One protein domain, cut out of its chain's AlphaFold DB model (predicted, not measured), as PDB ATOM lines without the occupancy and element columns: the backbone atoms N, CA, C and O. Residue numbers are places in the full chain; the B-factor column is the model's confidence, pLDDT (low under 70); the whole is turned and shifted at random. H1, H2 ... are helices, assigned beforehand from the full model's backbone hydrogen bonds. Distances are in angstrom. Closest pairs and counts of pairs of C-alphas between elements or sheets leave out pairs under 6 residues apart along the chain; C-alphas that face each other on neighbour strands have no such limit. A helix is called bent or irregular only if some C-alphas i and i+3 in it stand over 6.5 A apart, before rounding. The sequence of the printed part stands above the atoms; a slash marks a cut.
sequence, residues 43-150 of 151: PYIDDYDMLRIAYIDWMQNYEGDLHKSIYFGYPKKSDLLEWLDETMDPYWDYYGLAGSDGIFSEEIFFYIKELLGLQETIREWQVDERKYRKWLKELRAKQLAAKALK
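What this domain is: This is residues 43 to 150 of the 151 residues of an uncharacterized protein of Planomicrobium sp. MB-3u-38 (UniProt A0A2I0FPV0). Three helices, H1a, H2 and H3, lie side by side in a triangle as an up-and-down bundle, each running against the one before it in the chain. The first helix bends and carries its second arm, H1b, past H1a at one end of the bundle; H4 lies at that end, and residues 137 to 150 stick out from it. You have 108 residues printed, with four named helices in the order H1, H2, H3, H4 and no named strand; the class is all helix. The whole is loose, with a radius of gyration of the C-alphas of 17.1 A, and elongated, spanning 52 by 32 by 20 A.

How they stand to each other: Start with H1, residues 45 to 72, the hub, touching three other helices. By its hydrogen bonds it was assigned as one helix, but it is bent: C-alphas 60 and 63 are 7.8 A apart, and its arms H1a, residues 45 to 60, and H1b, residues 63 to 72, stand at a steep tilt of 55 degrees. Next look at H2, residues 77 to 96; it is irregular, with C-alphas 90 and 93 7.8 A apart and a kink of 68 degrees near residue 90. H1a touches H2 with residues 47 to 54 alone, closest at the C-alphas of Ala 54 and Thr 87, 7.3 A, opposite ways at a shallow tilt of 27 degrees. H3, residues 102 to 124, forms a helical hairpin with H2; their closest C-alphas are those of Tyr 95 and Phe 109, 5.3 A, and the tilt is a shallow 25 degrees. H3 also touches H1a, the same way at a shallow tilt of 25 degrees, closest at the C-alphas of Tyr 48 and Ile 108, 5.5 A. H4, residues 129 to 148, only just touches H1b, with 3 pairs of C-alphas within 8 A, by its residues 132 to 135 alone; the closest are those of His 67 and Tyr 132, 6.5 A, and the two are about perpendicular at 74 degrees. H4 is apart from H1a, H2 and H3. In H1a, H1b, H3 and H4 every O i to N i+4 pair is within hydrogen-bond range; in H2, 10 of 16 are.

Where its parts are: Find C-alpha 45 at (-39.189, 41.714, 9.460); from there H1a runs 22.5 A to residue 60, and H1b then covers 13.9 A. H2 measures 27.4 A and H3 33.7 A. H4 runs 29.0 A, ending with C-alpha 148 at (-3.576, 16.217, 8.242).

The domain as a whole: The C-alphas farthest apart, those of Ser 100 and Lys 150, are 54.6 A apart. The printed part has no cut, and its three links between helices are tight. Mean pLDDT of the printed part of this model is 94.7, and no printed residue is under 70.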
ATOM      1  N   PRO A  43     -44.432  43.623  11.075       90.12
ATOM      2  CA  PRO A  43     -45.042  42.337  10.701       90.12
ATOM      3  C   PRO A  43     -44.318  41.537   9.605       90.12
ATOM      4  O   PRO A  43     -44.662  40.386   9.383       90.12
ATOM      5  N   TYR A  44     -43.340  42.135   8.918       92.75
ATOM      6  CA  TYR A  44     -42.650  41.556   7.755       92.75
ATOM      7  C   TYR A  44     -41.141  41.407   7.984       92.75
ATOM      8  O   TYR A  44     -40.429  41.011   7.065       92.75
ATOM      9  N   ILE A  45     -40.630  41.759   9.175       94.31
ATOM     10  CA  ILE A  45     -39.189  41.714   9.460       94.31
ATOM     11  C   ILE A  45     -38.645  40.290   9.367       94.31
ATOM     12  O   ILE A  45     -37.595  40.087   8.762       94.31
ATOM     13  N   ASP A  46     -39.386  39.318   9.901       95.12
ATOM     14  CA  ASP A  46     -38.983  37.914   9.917       95.12
ATOM     15  C   ASP A  46     -38.895  37.356   8.493       95.12
ATOM     16  O   ASP A  46     -37.859  36.815   8.109       95.12
ATOM     17  N   ASP A  47     -39.928  37.580   7.674       95.75
ATOM     18  CA  ASP A  47     -39.959  37.140   6.275       95.75
ATOM     19  C   ASP A  47     -38.839  37.781   5.449       95.75
ATOM     20  O   ASP A  47     -38.129  37.107   4.697       95.75
ATOM     21  N   TYR A  48     -38.636  39.088   5.620       95.81
ATOM     22  CA  TYR A  48     -37.558  39.809   4.962       95.81
ATOM     23  C   TYR A  48     -36.178  39.276   5.378       95.81
ATOM     24  O   TYR A  48     -35.339  39.015   4.510       95.81
ATOM     25  N   ASP A  49     -35.926  39.081   6.674       95.75
ATOM     26  CA  ASP A  49     -34.628  38.607   7.155       95.75
ATOM     27  C   ASP A  49     -34.366  37.157   6.737       95.75
ATOM     28  O   ASP A  49     -33.250  36.851   6.299       95.75
ATOM     29  N   MET A  50     -35.382  36.291   6.779       96.94
ATOM     30  CA  MET A  50     -35.291  34.907   6.312       96.94
ATOM     31  C   MET A  50     -34.978  34.828   4.816       96.94
ATOM     32  O   MET A  50     -33.992  34.186   4.434       96.94
ATOM     33  N   LEU A  51     -35.749  35.515   3.966       97.50
ATOM     34  CA  LEU A  51     -35.523  35.495   2.520       97.50
ATOM     35  C   LEU A  51     -34.173  36.118   2.150       97.50
ATOM     36  O   LEU A  51     -33.458  35.603   1.290       97.50
ATOM     37  N   ARG A  52     -33.773  37.196   2.833       97.19
ATOM     38  CA  ARG A  52     -32.463  37.817   2.636       97.19
ATOM     39  C   ARG A  52     -31.325  36.851   2.970       97.19
ATOM     40  O   ARG A  52     -30.350  36.791   2.220       97.19
ATOM     41  N   ILE A  53     -31.408  36.123   4.087       96.94
ATOM     42  CA  ILE A  53     -30.392  35.127   4.466       96.94
ATOM     43  C   ILE A  53     -30.304  34.037   3.396       96.94
ATOM     44  O   ILE A  53     -29.200  33.739   2.938       96.94
ATOM     45  N   ALA A  54     -31.446  33.511   2.947       97.69
ATOM     46  CA  ALA A  54     -31.491  32.506   1.889       97.69
ATOM     47  C   ALA A  54     -30.877  33.025   0.579       97.69
ATOM     48  O   ALA A  54     -30.052  32.349  -0.031       97.69
ATOM     49  N   TYR A  55     -31.199  34.257   0.174       97.94
ATOM     50  CA  TYR A  55     -30.603  34.889  -1.003       97.94
ATOM     51  C   TYR A  55     -29.076  35.000  -0.902       97.94
ATOM     52  O   TYR A  55     -28.366  34.682  -1.857       97.94
ATOM     53  N   ILE A  56     -28.548  35.435   0.246       97.75
ATOM     54  CA  ILE A  56     -27.096  35.534   0.453       97.75
ATOM     55  C   ILE A  56     -26.441  34.158   0.311       97.75
ATOM     56  O   ILE A  56     -25.418  34.052  -0.369       97.75
ATOM     57  N   ASP A  57     -27.036  33.125   0.910       97.69
ATOM     58  CA  ASP A  57     -26.533  31.755   0.827       97.69
ATOM     59  C   ASP A  57     -26.502  31.255  -0.625       97.69
ATOM     60  O   ASP A  57     -25.449  30.844  -1.125       97.69
ATOM     61  N   TRP A  58     -27.607  31.428  -1.358       98.12
ATOM     62  CA  TRP A  58     -27.696  31.100  -2.779       98.12
ATOM     63  C   TRP A  58     -26.588  31.767  -3.592       98.12
ATOM     64  O   TRP A  58     -25.841  31.091  -4.302       98.12
ATOM     65  N   MET A  59     -26.414  33.083  -3.446       97.56
ATOM     66  CA  MET A  59     -25.412  33.847  -4.193       97.56
ATOM     67  C   MET A  59     -23.967  33.454  -3.868       97.56
ATOM     68  O   MET A  59     -23.075  33.673  -4.693       97.56
ATOM     69  N   GLN A  60     -23.716  32.889  -2.687       96.19
ATOM     70  CA  GLN A  60     -22.390  32.429  -2.276       96.19
ATOM     71  C   GLN A  60     -22.101  30.985  -2.710       96.19
ATOM     72  O   GLN A  60     -20.938  30.663  -2.975       96.19
ATOM     73  N   ASN A  61     -23.126  30.134  -2.819       96.06
ATOM     74  CA  ASN A  61     -22.939  28.686  -2.932       96.06
ATOM     75  C   ASN A  61     -23.309  28.075  -4.292       96.06
ATOM     76  O   ASN A  61     -22.691  27.075  -4.669       96.06
ATOM     77  N   TYR A  62     -24.216  28.679  -5.074       96.88
ATOM     78  CA  TYR A  62     -24.798  28.019  -6.256       96.88
ATOM     79  C   TYR A  62     -23.757  27.531  -7.286       96.88
ATOM     80  O   TYR A  62     -23.853  26.406  -7.776       96.88
ATOM     81  N   GLU A  63     -22.719  28.325  -7.600       95.62
ATOM     82  CA  GLU A  63     -21.663  27.899  -8.540       95.62
ATOM     83  C   GLU A  63     -20.881  26.695  -7.992       95.62
ATOM     84  O   GLU A  63     -20.482  25.800  -8.739       95.62
ATOM     85  N   GLY A  64     -20.647  26.667  -6.677       96.19
ATOM     86  CA  GLY A  64     -19.990  25.555  -6.004       96.19
ATOM     87  C   GLY A  64     -20.808  24.273  -6.107       96.19
ATOM     88  O   GLY A  64     -20.240  23.215  -6.374       96.19
ATOM     89  N   ASP A  65     -22.125  24.368  -5.950       96.94
ATOM     90  CA  ASP A  65     -23.034  23.229  -6.062       96.94
ATOM     91  C   ASP A  65     -23.192  22.737  -7.501       96.94
ATOM     92  O   ASP A  65     -23.208  21.530  -7.734       96.94
ATOM     93  N   LEU A  66     -23.162  23.632  -8.489       97.00
ATOM     94  CA  LEU A  66     -23.102  23.251  -9.902       97.00
ATOM     95  C   LEU A  66     -21.798  22.520 -10.249       97.00
ATOM     96  O   LEU A  66     -21.819  21.505 -10.947       97.00
ATOM     97  N   HIS A  67     -20.656  22.952  -9.708       97.00
ATOM     98  CA  HIS A  67     -19.409  22.195  -9.845       97.00
ATOM     99  C   HIS A  67     -19.468  20.827  -9.145       97.00
ATOM    100  O   HIS A  67     -18.976  19.839  -9.698       97.00
ATOM    101  N   LYS A  68     -20.090  20.735  -7.958       95.69
ATOM    102  CA  LYS A  68     -20.335  19.449  -7.278       95.69
ATOM    103  C   LYS A  68     -21.232  18.541  -8.116       95.69
ATOM    104  O   LYS A  68     -20.935  17.356  -8.212       95.69
ATOM    105  N   SER A  69     -22.247  19.094  -8.778       95.12
ATOM    106  CA  SER A  69     -23.117  18.370  -9.708       95.12
ATOM    107  C   SER A  69     -22.316  17.609 -10.761       95.12
ATOM    108  O   SER A  69     -22.536  16.426 -10.989       95.12
ATOM    109  N   ILE A  70     -21.313  18.261 -11.346       94.00
ATOM    110  CA  ILE A  70     -20.452  17.656 -12.369       94.00
ATOM    111  C   ILE A  70     -19.499  16.627 -11.775       94.00
ATOM    112  O   ILE A  70     -19.291  15.567 -12.360       94.00
ATOM    113  N   TYR A  71     -18.879  16.948 -10.640       95.38
ATOM    114  CA  TYR A  71     -17.821  16.115 -10.074       95.38
ATOM    115  C   TYR A  71     -18.358  14.899  -9.306       95.38
ATOM    116  O   TYR A  71     -17.818  13.801  -9.426       95.38
ATOM    117  N   PHE A  72     -19.402  15.093  -8.501       94.94
ATOM    118  CA  PHE A  72     -20.005  14.081  -7.631       94.94
ATOM    119  C   PHE A  72     -21.324  13.518  -8.176       94.94
ATOM    120  O   PHE A  72     -21.788  12.499  -7.672       94.94
ATOM    121  N   GLY A  73     -21.949  14.168  -9.162       93.62
ATOM    122  CA  GLY A  73     -23.287  13.809  -9.640       93.62
ATOM    123  C   GLY A  73     -24.435  14.371  -8.792       93.62
ATOM    124  O   GLY A  73     -25.594  14.116  -9.116       93.62
ATOM    125  N   TYR A  74     -24.138  15.108  -7.714       93.44
ATOM    126  CA  TYR A  74     -25.128  15.683  -6.798       93.44
ATOM    127  C   TYR A  74     -24.621  16.994  -6.154       93.44
ATOM    128  O   TYR A  74     -23.422  17.080  -5.856       93.44
ATOM    129  N   PRO A  75     -25.496  17.988  -5.890       94.00
ATOM    130  CA  PRO A  75     -26.912  18.057  -6.294       94.00
ATOM    131  C   PRO A  75     -27.068  18.070  -7.810       94.00
ATOM    132  O   PRO A  75     -26.160  18.518  -8.511       94.00
ATOM    133  N   LYS A  76     -28.168  17.548  -8.359       95.50
ATOM    134  CA  LYS A  76     -28.442  17.747  -9.787       95.50
ATOM    135  C   LYS A  76     -28.844  19.196 -10.013       95.50
ATOM    136  O   LYS A  76     -29.393  19.862  -9.143       95.50
ATOM    137  N   LYS A  77     -28.630  19.665 -11.239       94.81
ATOM    138  CA  LYS A  77     -29.113  20.976 -11.678       94.81
ATOM    139  C   LYS A  77     -30.629  21.147 -11.480       94.81
ATOM    140  O   LYS A  77     -31.056  22.239 -11.142       94.81
ATOM    141  N   SER A  78     -31.417  20.085 -11.679       96.69
ATOM    142  CA  SER A  78     -32.858  20.072 -11.389       96.69
ATOM    143  C   SER A  78     -33.154  20.321  -9.916       96.69
ATOM    144  O   SER A  78     -34.019  21.128  -9.613       96.69
ATOM    145  N   ASP A  79     -32.392  19.681  -9.029       97.50
ATOM    146  CA  ASP A  79     -32.595  19.762  -7.582       97.50
ATOM    147  C   ASP A  79     -32.330  21.197  -7.100       97.50
ATOM    148  O   ASP A  79     -33.077  21.736  -6.301       97.50
ATOM    149  N   LEU A  80     -31.316  21.870  -7.664       97.44
ATOM    150  CA  LEU A  80     -31.053  23.283  -7.365       97.44
ATOM    151  C   LEU A  80     -32.196  24.212  -7.794       97.44
ATOM    152  O   LEU A  80     -32.440  25.216  -7.134       97.44
ATOM    153  N   LEU A  81     -32.866  23.911  -8.909       98.06
ATOM    154  CA  LEU A  81     -34.009  24.702  -9.368       98.06
ATOM    155  C   LEU A  81     -35.229  24.476  -8.473       98.06
ATOM    156  O   LEU A  81     -35.871  25.450  -8.098       98.06
ATOM    157  N   GLU A  82     -35.481  23.225  -8.086       98.12
ATOM    158  CA  GLU A  82     -36.544  22.850  -7.145       98.12
ATOM    159  C   GLU A  82     -36.335  23.512  -5.777       98.12
ATOM    160  O   GLU A  82     -37.237  24.164  -5.269       98.12
ATOM    161  N   TRP A  83     -35.121  23.471  -5.223       98.12
ATOM    162  CA  TRP A  83     -34.824  24.140  -3.951       98.12
ATOM    163  C   TRP A  83     -34.946  25.667  -4.032       98.12
ATOM    164  O   TRP A  83     -35.260  26.313  -3.031       98.12
ATOM    165  N   LEU A  84     -34.686  26.270  -5.199       97.75
ATOM    166  CA  LEU A  84     -34.946  27.696  -5.415       97.75
ATOM    167  C   LEU A  84     -36.445  28.001  -5.416       97.75
ATOM    168  O   LEU A  84     -36.838  28.994  -4.806       97.75
ATOM    169  N   ASP A  85     -37.262  27.165  -6.065       97.31
ATOM    170  CA  ASP A  85     -38.724  27.285  -6.026       97.31
ATOM    171  C   ASP A  85     -39.227  27.169  -4.576       97.31
ATOM    172  O   ASP A  85     -39.862  28.093  -4.071       97.31
ATOM    173  N   GLU A  86     -38.805  26.130  -3.847       97.69
ATOM    174  CA  GLU A  86     -39.139  25.931  -2.427       97.69
ATOM    175  C   GLU A  86     -38.704  27.112  -1.538       97.69
ATOM    176  O   GLU A  86     -39.392  27.463  -0.580       97.69
ATOM    177  N   THR A  87     -37.569  27.753  -1.852       97.25
ATOM    178  CA  THR A  87     -37.097  28.950  -1.134       97.25
ATOM    179  C   THR A  87     -38.055  30.129  -1.315       97.25
ATOM    180  O   THR A  87     -38.222  30.926  -0.394       97.25
ATOM    181  N   MET A  88     -38.656  30.281  -2.496       96.81
ATOM    182  CA  MET A  88     -39.526  31.415  -2.828       96.81
ATOM    183  C   MET A  88     -40.993  31.175  -2.465       96.81
ATOM    184  O   MET A  88     -41.710  32.148  -2.232       96.81
ATOM    185  N   ASP A  89     -41.427  29.916  -2.382       96.00
ATOM    186  CA  ASP A  89     -42.824  29.526  -2.181       96.00
ATOM    187  C   ASP A  89     -43.558  30.250  -1.038       96.00
ATOM    188  O   ASP A  89     -44.683  30.710  -1.264       96.00
ATOM    189  N   PRO A  90     -42.959  30.446   0.155       95.25
ATOM    190  CA  PRO A  90     -43.619  31.161   1.249       95.25
ATOM    191  C   PRO A  90     -43.920  32.636   0.950       95.25
ATOM    192  O   PRO A  90     -44.726  33.248   1.645       95.25
ATOM    193  N   TYR A  91     -43.273  33.222  -0.060       94.62
ATOM    194  CA  TYR A  91     -43.245  34.668  -0.278       94.62
ATOM    195  C   TYR A  91     -44.023  35.122  -1.523       94.62
ATOM    196  O   TYR A  91     -44.012  36.310  -1.856       94.62
ATOM    197  N   TRP A  92     -44.723  34.220  -2.222       90.25
ATOM    198  CA  TRP A  92     -45.440  34.555  -3.462       90.25
ATOM    199  C   TRP A  92     -46.516  35.637  -3.297       90.25
ATOM    200  O   TRP A  92     -46.731  36.423  -4.224       90.25
ATOM    201  N   ASP A  93     -47.135  35.749  -2.121       87.38
ATOM    202  CA  ASP A  93     -48.123  36.798  -1.843       87.38
ATOM    203  C   ASP A  93     -47.509  38.206  -1.961       87.38
ATOM    204  O   ASP A  93     -48.106  39.106  -2.560       87.38
ATOM    205  N   TYR A  94     -46.262  38.388  -1.511       87.38
ATOM    206  CA  TYR A  94     -45.525  39.649  -1.660       87.38
ATOM    207  C   TYR A  94     -45.239  39.987  -3.127       87.38
ATOM    208  O   TYR A  94     -45.253  41.159  -3.520       87.38
ATOM    209  N   TYR A  95     -45.008  38.963  -3.954       81.06
ATOM    210  CA  TYR A  95     -44.827  39.136  -5.391       81.06
ATOM    211  C   TYR A  95     -46.116  39.586  -6.079       81.06
ATOM    212  O   TYR A  95     -46.078  40.502  -6.902       81.06
ATOM    213  N   GLY A  96     -47.260  39.006  -5.703       82.38
ATOM    214  CA  GLY A  96     -48.576  39.413  -6.206       82.38
ATOM    215  C   GLY A  96     -48.919  40.872  -5.886       82.38
ATOM    216  O   GLY A  96     -49.528  41.559  -6.705       82.38
ATOM    217  N   LEU A  97     -48.462  41.368  -4.733       87.00
ATOM    218  CA  LEU A  97     -48.613  42.765  -4.311       87.00
ATOM    219  C   LEU A  97     -47.548  43.708  -4.898       87.00
ATOM    220  O   LEU A  97     -47.577  44.907  -4.628       87.00
ATOM    221  N   ALA A  98     -46.601  43.195  -5.691       88.56
ATOM    222  CA  ALA A  98     -45.516  43.960  -6.310       88.56
ATOM    223  C   ALA A  98     -44.728  44.852  -5.324       88.56
ATOM    224  O   ALA A  98     -44.225  45.915  -5.703       88.56
ATOM    225  N   GLY A  99     -44.625  44.431  -4.059       83.88
ATOM    226  CA  GLY A  99     -43.922  45.174  -3.015       83.88
ATOM    227  C   GLY A  99     -44.582  46.492  -2.594       83.88
ATOM    228  O   GLY A  99     -43.895  47.379  -2.093       83.88
ATOM    229  N   SER A 100     -45.888  46.677  -2.824       90.00
ATOM    230  CA  SER A 100     -46.565  47.957  -2.558       90.00
ATOM    231  C   SER A 100     -46.840  48.246  -1.077       90.00
ATOM    232  O   SER A 100     -47.276  49.349  -0.752       90.00
ATOM    233  N   ASP A 101     -46.627  47.275  -0.187       88.62
ATOM    234  CA  ASP A 101     -47.027  47.340   1.223       88.62
ATOM    235  C   ASP A 101     -45.848  47.658   2.162       88.62
ATOM    236  O   ASP A 101     -45.522  46.929   3.097       88.62
ATOM    237  N   GLY A 102     -45.145  48.750   1.858       91.12
ATOM    238  CA  GLY A 102     -44.030  49.248   2.665       91.12
ATOM    239  C   GLY A 102     -42.660  48.655   2.317       91.12
ATOM    240  O   GLY A 102     -42.507  47.833   1.417       91.12
ATOM    241  N   ILE A 103     -41.633  49.114   3.041       94.00
ATOM    242  CA  ILE A 103     -40.222  48.890   2.687       94.00
ATOM    243  C   ILE A 103     -39.835  47.408   2.696       94.00
ATOM    244  O   ILE A 103     -39.158  46.951   1.780       94.00
ATOM    245  N   PHE A 104     -40.271  46.636   3.694       94.75
ATOM    246  CA  PHE A 104     -39.952  45.207   3.723       94.75
ATOM    247  C   PHE A 104     -40.693  44.423   2.638       94.75
ATOM    248  O   PHE A 104     -40.096  43.535   2.042       94.75
ATOM    249  N   SER A 105     -41.930  44.801   2.301       94.62
ATOM    250  CA  SER A 105     -42.647  44.229   1.153       94.62
ATOM    251  C   SER A 105     -41.894  44.496  -0.159       94.62
ATOM    252  O   SER A 105     -41.689  43.583  -0.962       94.62
ATOM    253  N   GLU A 106     -41.394  45.724  -0.349       94.62
ATOM    254  CA  GLU A 106     -40.552  46.096  -1.495       94.62
ATOM    255  C   GLU A 106     -39.262  45.260  -1.561       94.62
ATOM    256  O   GLU A 106     -38.895  44.765  -2.631       94.62
ATOM    257  N   GLU A 107     -38.581  45.066  -0.429       95.50
ATOM    258  CA  GLU A 107     -37.342  44.286  -0.376       95.50
ATOM    259  C   GLU A 107     -37.578  42.784  -0.587       95.50
ATOM    260  O   GLU A 107     -36.814  42.157  -1.322       95.50
ATOM    261  N   ILE A 108     -38.644  42.207  -0.024       96.56
ATOM    262  CA  ILE A 108     -39.035  40.813  -0.283       96.56
ATOM    263  C   ILE A 108     -39.302  40.629  -1.781       96.56
ATOM    264  O   ILE A 108     -38.717  39.748  -2.415       96.56
ATOM    265  N   PHE A 109     -40.089  41.522  -2.389       95.81
ATOM    266  CA  PHE A 109     -40.341  41.501  -3.830       95.81
ATOM    267  C   PHE A 109     -39.054  41.623  -4.657       95.81
ATOM    268  O   PHE A 109     -38.896  40.961  -5.687       95.81
ATOM    269  N   PHE A 110     -38.113  42.467  -4.225       95.06
ATOM    270  CA  PHE A 110     -36.800  42.561  -4.851       95.06
ATOM    271  C   PHE A 110     -36.055  41.220  -4.812       95.06
ATOM    272  O   PHE A 110     -35.586  40.782  -5.864       95.06
ATOM    273  N   TYR A 111     -35.973  40.554  -3.657       96.75
ATOM    274  CA  TYR A 111     -35.246  39.287  -3.538       96.75
ATOM    275  C   TYR A 111     -35.880  38.158  -4.348       96.75
ATOM    276  O   TYR A 111     -35.144  37.416  -4.993       96.75
ATOM    277  N   ILE A 112     -37.213  38.078  -4.409       96.81
ATOM    278  CA  ILE A 112     -37.899  37.104  -5.275       96.81
ATOM    279  C   ILE A 112     -37.464  37.294  -6.734       96.81
ATOM    280  O   ILE A 112     -37.106  36.334  -7.408       96.81
ATOM    281  N   LYS A 113     -37.410  38.536  -7.233       96.50
ATOM    282  CA  LYS A 113     -36.951  38.800  -8.609       96.50
ATOM    283  C   LYS A 113     -35.492  38.420  -8.840       96.50
ATOM    284  O   LYS A 113     -35.175  37.897  -9.906       96.50
ATOM    285  N   GLU A 114     -34.609  38.691  -7.883       97.19
ATOM    286  CA  GLU A 114     -33.202  38.295  -8.005       97.19
ATOM    287  C   GLU A 114     -33.055  36.766  -8.017       97.19
ATOM    288  O   GLU A 114     -32.272  36.240  -8.804       97.19
ATOM    289  N   LEU A 115     -33.838  36.046  -7.204       97.94
ATOM    290  CA  LEU A 115     -33.855  34.581  -7.178       97.94
ATOM    291  C   LEU A 115     -34.439  33.985  -8.467       97.94
ATOM    292  O   LEU A 115     -33.860  33.044  -9.004       97.94
ATOM    293  N   LEU A 116     -35.488  34.579  -9.041       97.38
ATOM    294  CA  LEU A 116     -35.972  34.226 -10.384       97.38
ATOM    295  C   LEU A 116     -34.882  34.441 -11.450       97.38
ATOM    296  O   LEU A 116     -34.661  33.595 -12.314       97.38
ATOM    297  N   GLY A 117     -34.136  35.546 -11.369       98.00
ATOM    298  CA  GLY A 117     -32.979  35.783 -12.239       98.00
ATOM    299  C   GLY A 117     -31.862  34.749 -12.043       98.00
ATOM    300  O   GLY A 117     -31.210  34.330 -13.008       98.00
ATOM    301  N   LEU A 118     -31.653  34.292 -10.807       98.12
ATOM    302  CA  LEU A 118     -30.721  33.212 -10.501       98.12
ATOM    303  C   LEU A 118     -31.195  31.877 -11.081       98.12
ATOM    304  O   LEU A 118     -30.365  31.144 -11.613       98.12
ATOM    305  N   GLN A 119     -32.494  31.566 -11.053       97.94
ATOM    306  CA  GLN A 119     -33.020  30.362 -11.701       97.94
ATOM    307  C   GLN A 119     -32.681  30.333 -13.190       97.94
ATOM    308  O   GLN A 119     -32.177  29.320 -13.673       97.94
ATOM    309  N   GLU A 120     -32.873  31.442 -13.907       98.00
ATOM    310  CA  GLU A 120     -32.490  31.536 -15.322       98.00
ATOM    311  C   GLU A 120     -30.977  31.393 -15.508       98.00
ATOM    312  O   GLU A 120     -30.516  30.614 -16.343       98.00
ATOM    313  N   THR A 121     -30.190  32.038 -14.642       97.62
ATOM    314  CA  THR A 121     -28.728  31.887 -14.635       97.62
ATOM    315  C   THR A 121     -28.325  30.423 -14.467       97.62
ATOM    316  O   THR A 121     -27.462  29.935 -15.195       97.62
ATOM    317  N   ILE A 122     -28.960  29.694 -13.545       97.50
ATOM    318  CA  ILE A 122     -28.726  28.267 -13.341       97.50
ATOM    319  C   ILE A 122     -29.163  27.493 -14.580       97.50
ATOM    320  O   ILE A 122     -28.350  26.724 -15.086       97.50
ATOM    321  N   ARG A 123     -30.376  27.694 -15.116       96.94
ATOM    322  CA  ARG A 123     -30.898  27.007 -16.320       96.94
ATOM    323  C   ARG A 123     -29.955  27.125 -17.512       96.94
ATOM    324  O   ARG A 123     -29.694  26.120 -18.178       96.94
ATOM    325  N   GLU A 124     -29.369  28.294 -17.718       96.88
ATOM    326  CA  GLU A 124     -28.432  28.555 -18.812       96.88
ATOM    327  C   GLU A 124     -26.986  28.178 -18.479       96.88
ATOM    328  O   GLU A 124     -26.164  28.035 -19.386       96.88
ATOM    329  N   TRP A 125     -26.673  27.954 -17.199       97.00
ATOM    330  CA  TRP A 125     -25.313  27.712 -16.737       97.00
ATOM    331  C   TRP A 125     -24.629  26.577 -17.500       97.00
ATOM    332  O   TRP A 125     -25.159  25.464 -17.621       97.00
ATOM    333  N   GLN A 126     -23.416  26.881 -17.956       94.06
ATOM    334  CA  GLN A 126     -22.471  25.969 -18.584       94.06
ATOM    335  C   GLN A 126     -21.158  25.991 -17.806       94.06
ATOM    336  O   GLN A 126     -20.818  26.983 -17.158       94.06
ATOM    337  N   VAL A 127     -20.386  24.912 -17.925       93.88
ATOM    338  CA  VAL A 127     -19.048  24.849 -17.336       93.88
ATOM    339  C   VAL A 127     -18.154  25.952 -17.882       93.88
ATOM    340  O   VAL A 127     -17.863  26.018 -19.074       93.88
ATOM    341  N   ASP A 128     -17.630  26.756 -16.963       95.44
ATOM    342  CA  ASP A 128     -16.418  27.531 -17.183       95.44
ATOM    343  C   ASP A 128     -15.218  26.684 -16.732       95.44
ATOM    344  O   ASP A 128     -14.960  26.506 -15.537       95.44
ATOM    345  N   GLU A 129     -14.461  26.166 -17.700       94.50
ATOM    346  CA  GLU A 129     -13.266  25.339 -17.481       94.50
ATOM    347  C   GLU A 129     -12.252  25.972 -16.517       94.50
ATOM    348  O   GLU A 129     -11.602  25.283 -15.722       94.50
ATOM    349  N   ARG A 130     -12.091  27.299 -16.560       96.12
ATOM    350  CA  ARG A 130     -11.145  28.007 -15.698       96.12
ATOM    351  C   ARG A 130     -11.652  28.030 -14.261       96.12
ATOM    352  O   ARG A 130     -10.868  27.741 -13.349       96.12
ATOM    353  N   LYS A 131     -12.925  28.370 -14.052       94.44
ATOM    354  CA  LYS A 131     -13.549  28.362 -12.719       94.44
ATOM    355  C   LYS A 131     -13.568  26.952 -12.134       94.44
ATOM    356  O   LYS A 131     -13.145  26.771 -10.993       94.44
ATOM    357  N   TYR A 132     -13.924  25.951 -12.932       95.12
ATOM    358  CA  TYR A 132     -13.978  24.561 -12.493       95.12
ATOM    359  C   TYR A 132     -12.603  24.026 -12.065       95.12
ATOM    360  O   TYR A 132     -12.452  23.459 -10.981       95.12
ATOM    361  N   ARG A 133     -11.543  24.289 -12.843       96.38
ATOM    362  CA  ARG A 133     -10.169  23.912 -12.458       96.38
ATOM    363  C   ARG A 133      -9.709  24.585 -11.170       96.38
ATOM    364  O   ARG A 133      -8.973  23.970 -10.397       96.38
ATOM    365  N   LYS A 134     -10.095  25.844 -10.944       96.50
ATOM    366  CA  LYS A 134      -9.803  26.547  -9.689       96.50
ATOM    367  C   LYS A 134     -10.515  25.865  -8.519       96.50
ATOM    368  O   LYS A 134      -9.853  25.522  -7.542       96.50
ATOM    369  N   TRP A 135     -11.806  25.581  -8.668       96.19
ATOM    370  CA  TRP A 135     -12.606  24.875  -7.667       96.19
ATOM    371  C   TRP A 135     -12.018  23.496  -7.312       96.19
ATOM    372  O   TRP A 135     -11.852  23.180  -6.135       96.19
ATOM    373  N   LEU A 136     -11.571  22.710  -8.301       96.50
ATOM    374  CA  LEU A 136     -10.915  21.415  -8.064       96.50
ATOM    375  C   LEU A 136      -9.628  21.530  -7.233       96.50
ATOM    376  O   LEU A 136      -9.348  20.665  -6.400       96.50
ATOM    377  N   LYS A 137      -8.823  22.577  -7.454       96.75
ATOM    378  CA  LYS A 137      -7.605  22.814  -6.660       96.75
ATOM    379  C   LYS A 137      -7.948  23.114  -5.203       96.75
ATOM    380  O   LYS A 137      -7.317  22.557  -4.308       96.75
ATOM    381  N   GLU A 138      -8.953  23.953  -4.975       95.75
ATOM    382  CA  GLU A 138      -9.425  24.304  -3.634       95.75
ATOM    383  C   GLU A 138     -10.014  23.090  -2.906       95.75
ATOM    384  O   GLU A 138      -9.703  22.863  -1.737       95.75
ATOM    385  N   LEU A 139     -10.791  22.257  -3.606       93.94
ATOM    386  CA  LEU A 139     -11.330  21.011  -3.063       93.94
ATOM    387  C   LEU A 139     -10.214  20.064  -2.599       93.94
ATOM    388  O   LEU A 139     -10.247  19.572  -1.471       93.94
ATOM    389  N   ARG A 140      -9.193  19.847  -3.438       94.88
ATOM    390  CA  ARG A 140      -8.039  18.995  -3.097       94.88
ATOM    391  C   ARG A 140      -7.254  19.542  -1.906       94.88
ATOM    392  O   ARG A 140      -6.872  18.774  -1.029       94.88
ATOM    393  N   ALA A 141      -7.045  20.858  -1.847       95.75
ATOM    394  CA  ALA A 141      -6.380  21.498  -0.714       95.75
ATOM    395  C   ALA A 141      -7.153  21.278   0.599       95.75
ATOM    396  O   ALA A 141      -6.553  20.889   1.601       95.75
ATOM    397  N   LYS A 142      -8.485  21.436   0.582       93.50
ATOM    398  CA  LYS A 142      -9.348  21.163   1.744       93.50
ATOM    399  C   LYS A 142      -9.279  19.697   2.185       93.50
ATOM    400  O   LYS A 142      -9.184  19.430   3.379       93.50
ATOM    401  N   GLN A 143      -9.279  18.752   1.244       92.75
ATOM    402  CA  GLN A 143      -9.166  17.320   1.547       92.75
ATOM    403  C   GLN A 143      -7.823  16.961   2.200       92.75
ATOM    404  O   GLN A 143      -7.799  16.191   3.159       92.75
ATOM    405  N   LEU A 144      -6.716  17.536   1.718       94.75
ATOM    406  CA  LEU A 144      -5.391  17.335   2.313       94.75
ATOM    407  C   LEU A 144      -5.311  17.910   3.731       94.75
ATOM    408  O   LEU A 144      -4.841  17.224   4.634       94.75
ATOM    409  N   ALA A 145      -5.820  19.127   3.940       94.06
ATOM    410  CA  ALA A 145      -5.865  19.747   5.263       94.06
ATOM    411  C   ALA A 145      -6.714  18.930   6.252       94.06
ATOM    412  O   ALA A 145      -6.293  18.685   7.377       94.06
ATOM    413  N   ALA A 146      -7.880  18.441   5.816       92.06
ATOM    414  CA  ALA A 146      -8.748  17.605   6.642       92.06
ATOM    415  C   ALA A 146      -8.119  16.249   6.999       92.06
ATOM    416  O   ALA A 146      -8.429  15.700   8.054       92.06
ATOM    417  N   LYS A 147      -7.254  15.702   6.137       91.81
ATOM    418  CA  LYS A 147      -6.493  14.485   6.433       91.81
ATOM    419  C   LYS A 147      -5.400  14.751   7.471       91.81
ATOM    420  O   LYS A 147      -5.317  14.014   8.439       91.81
ATOM    421  N   ALA A 148      -4.646  15.839   7.316       89.81
ATOM    422  CA  ALA A 148      -3.576  16.217   8.242       89.81
ATOM    423  C   ALA A 148      -4.060  16.554   9.666       89.81
ATOM    424  O   ALA A 148      -3.270  16.513  10.594       89.81
ATOM    425  N   LEU A 149      -5.340  16.900   9.844       85.38
ATOM    426  CA  LEU A 149      -5.954  17.111  11.164       85.38
ATOM    427  C   LEU A 149      -6.401  15.809  11.851       85.38
ATOM    428  O   LEU A 149      -6.802  15.847  13.012       85.38
ATOM    429  N   LYS A 150      -6.420  14.687  11.124       78.94
ATOM    430  CA  LYS A 150      -6.826  13.369  11.633       78.94
ATOM    431  C   LYS A 150      -5.639  12.457  11.957       78.94
ATOM    432  O   LYS A 150      -5.864  11.433  12.598       78.94
TER     433      LYS A 150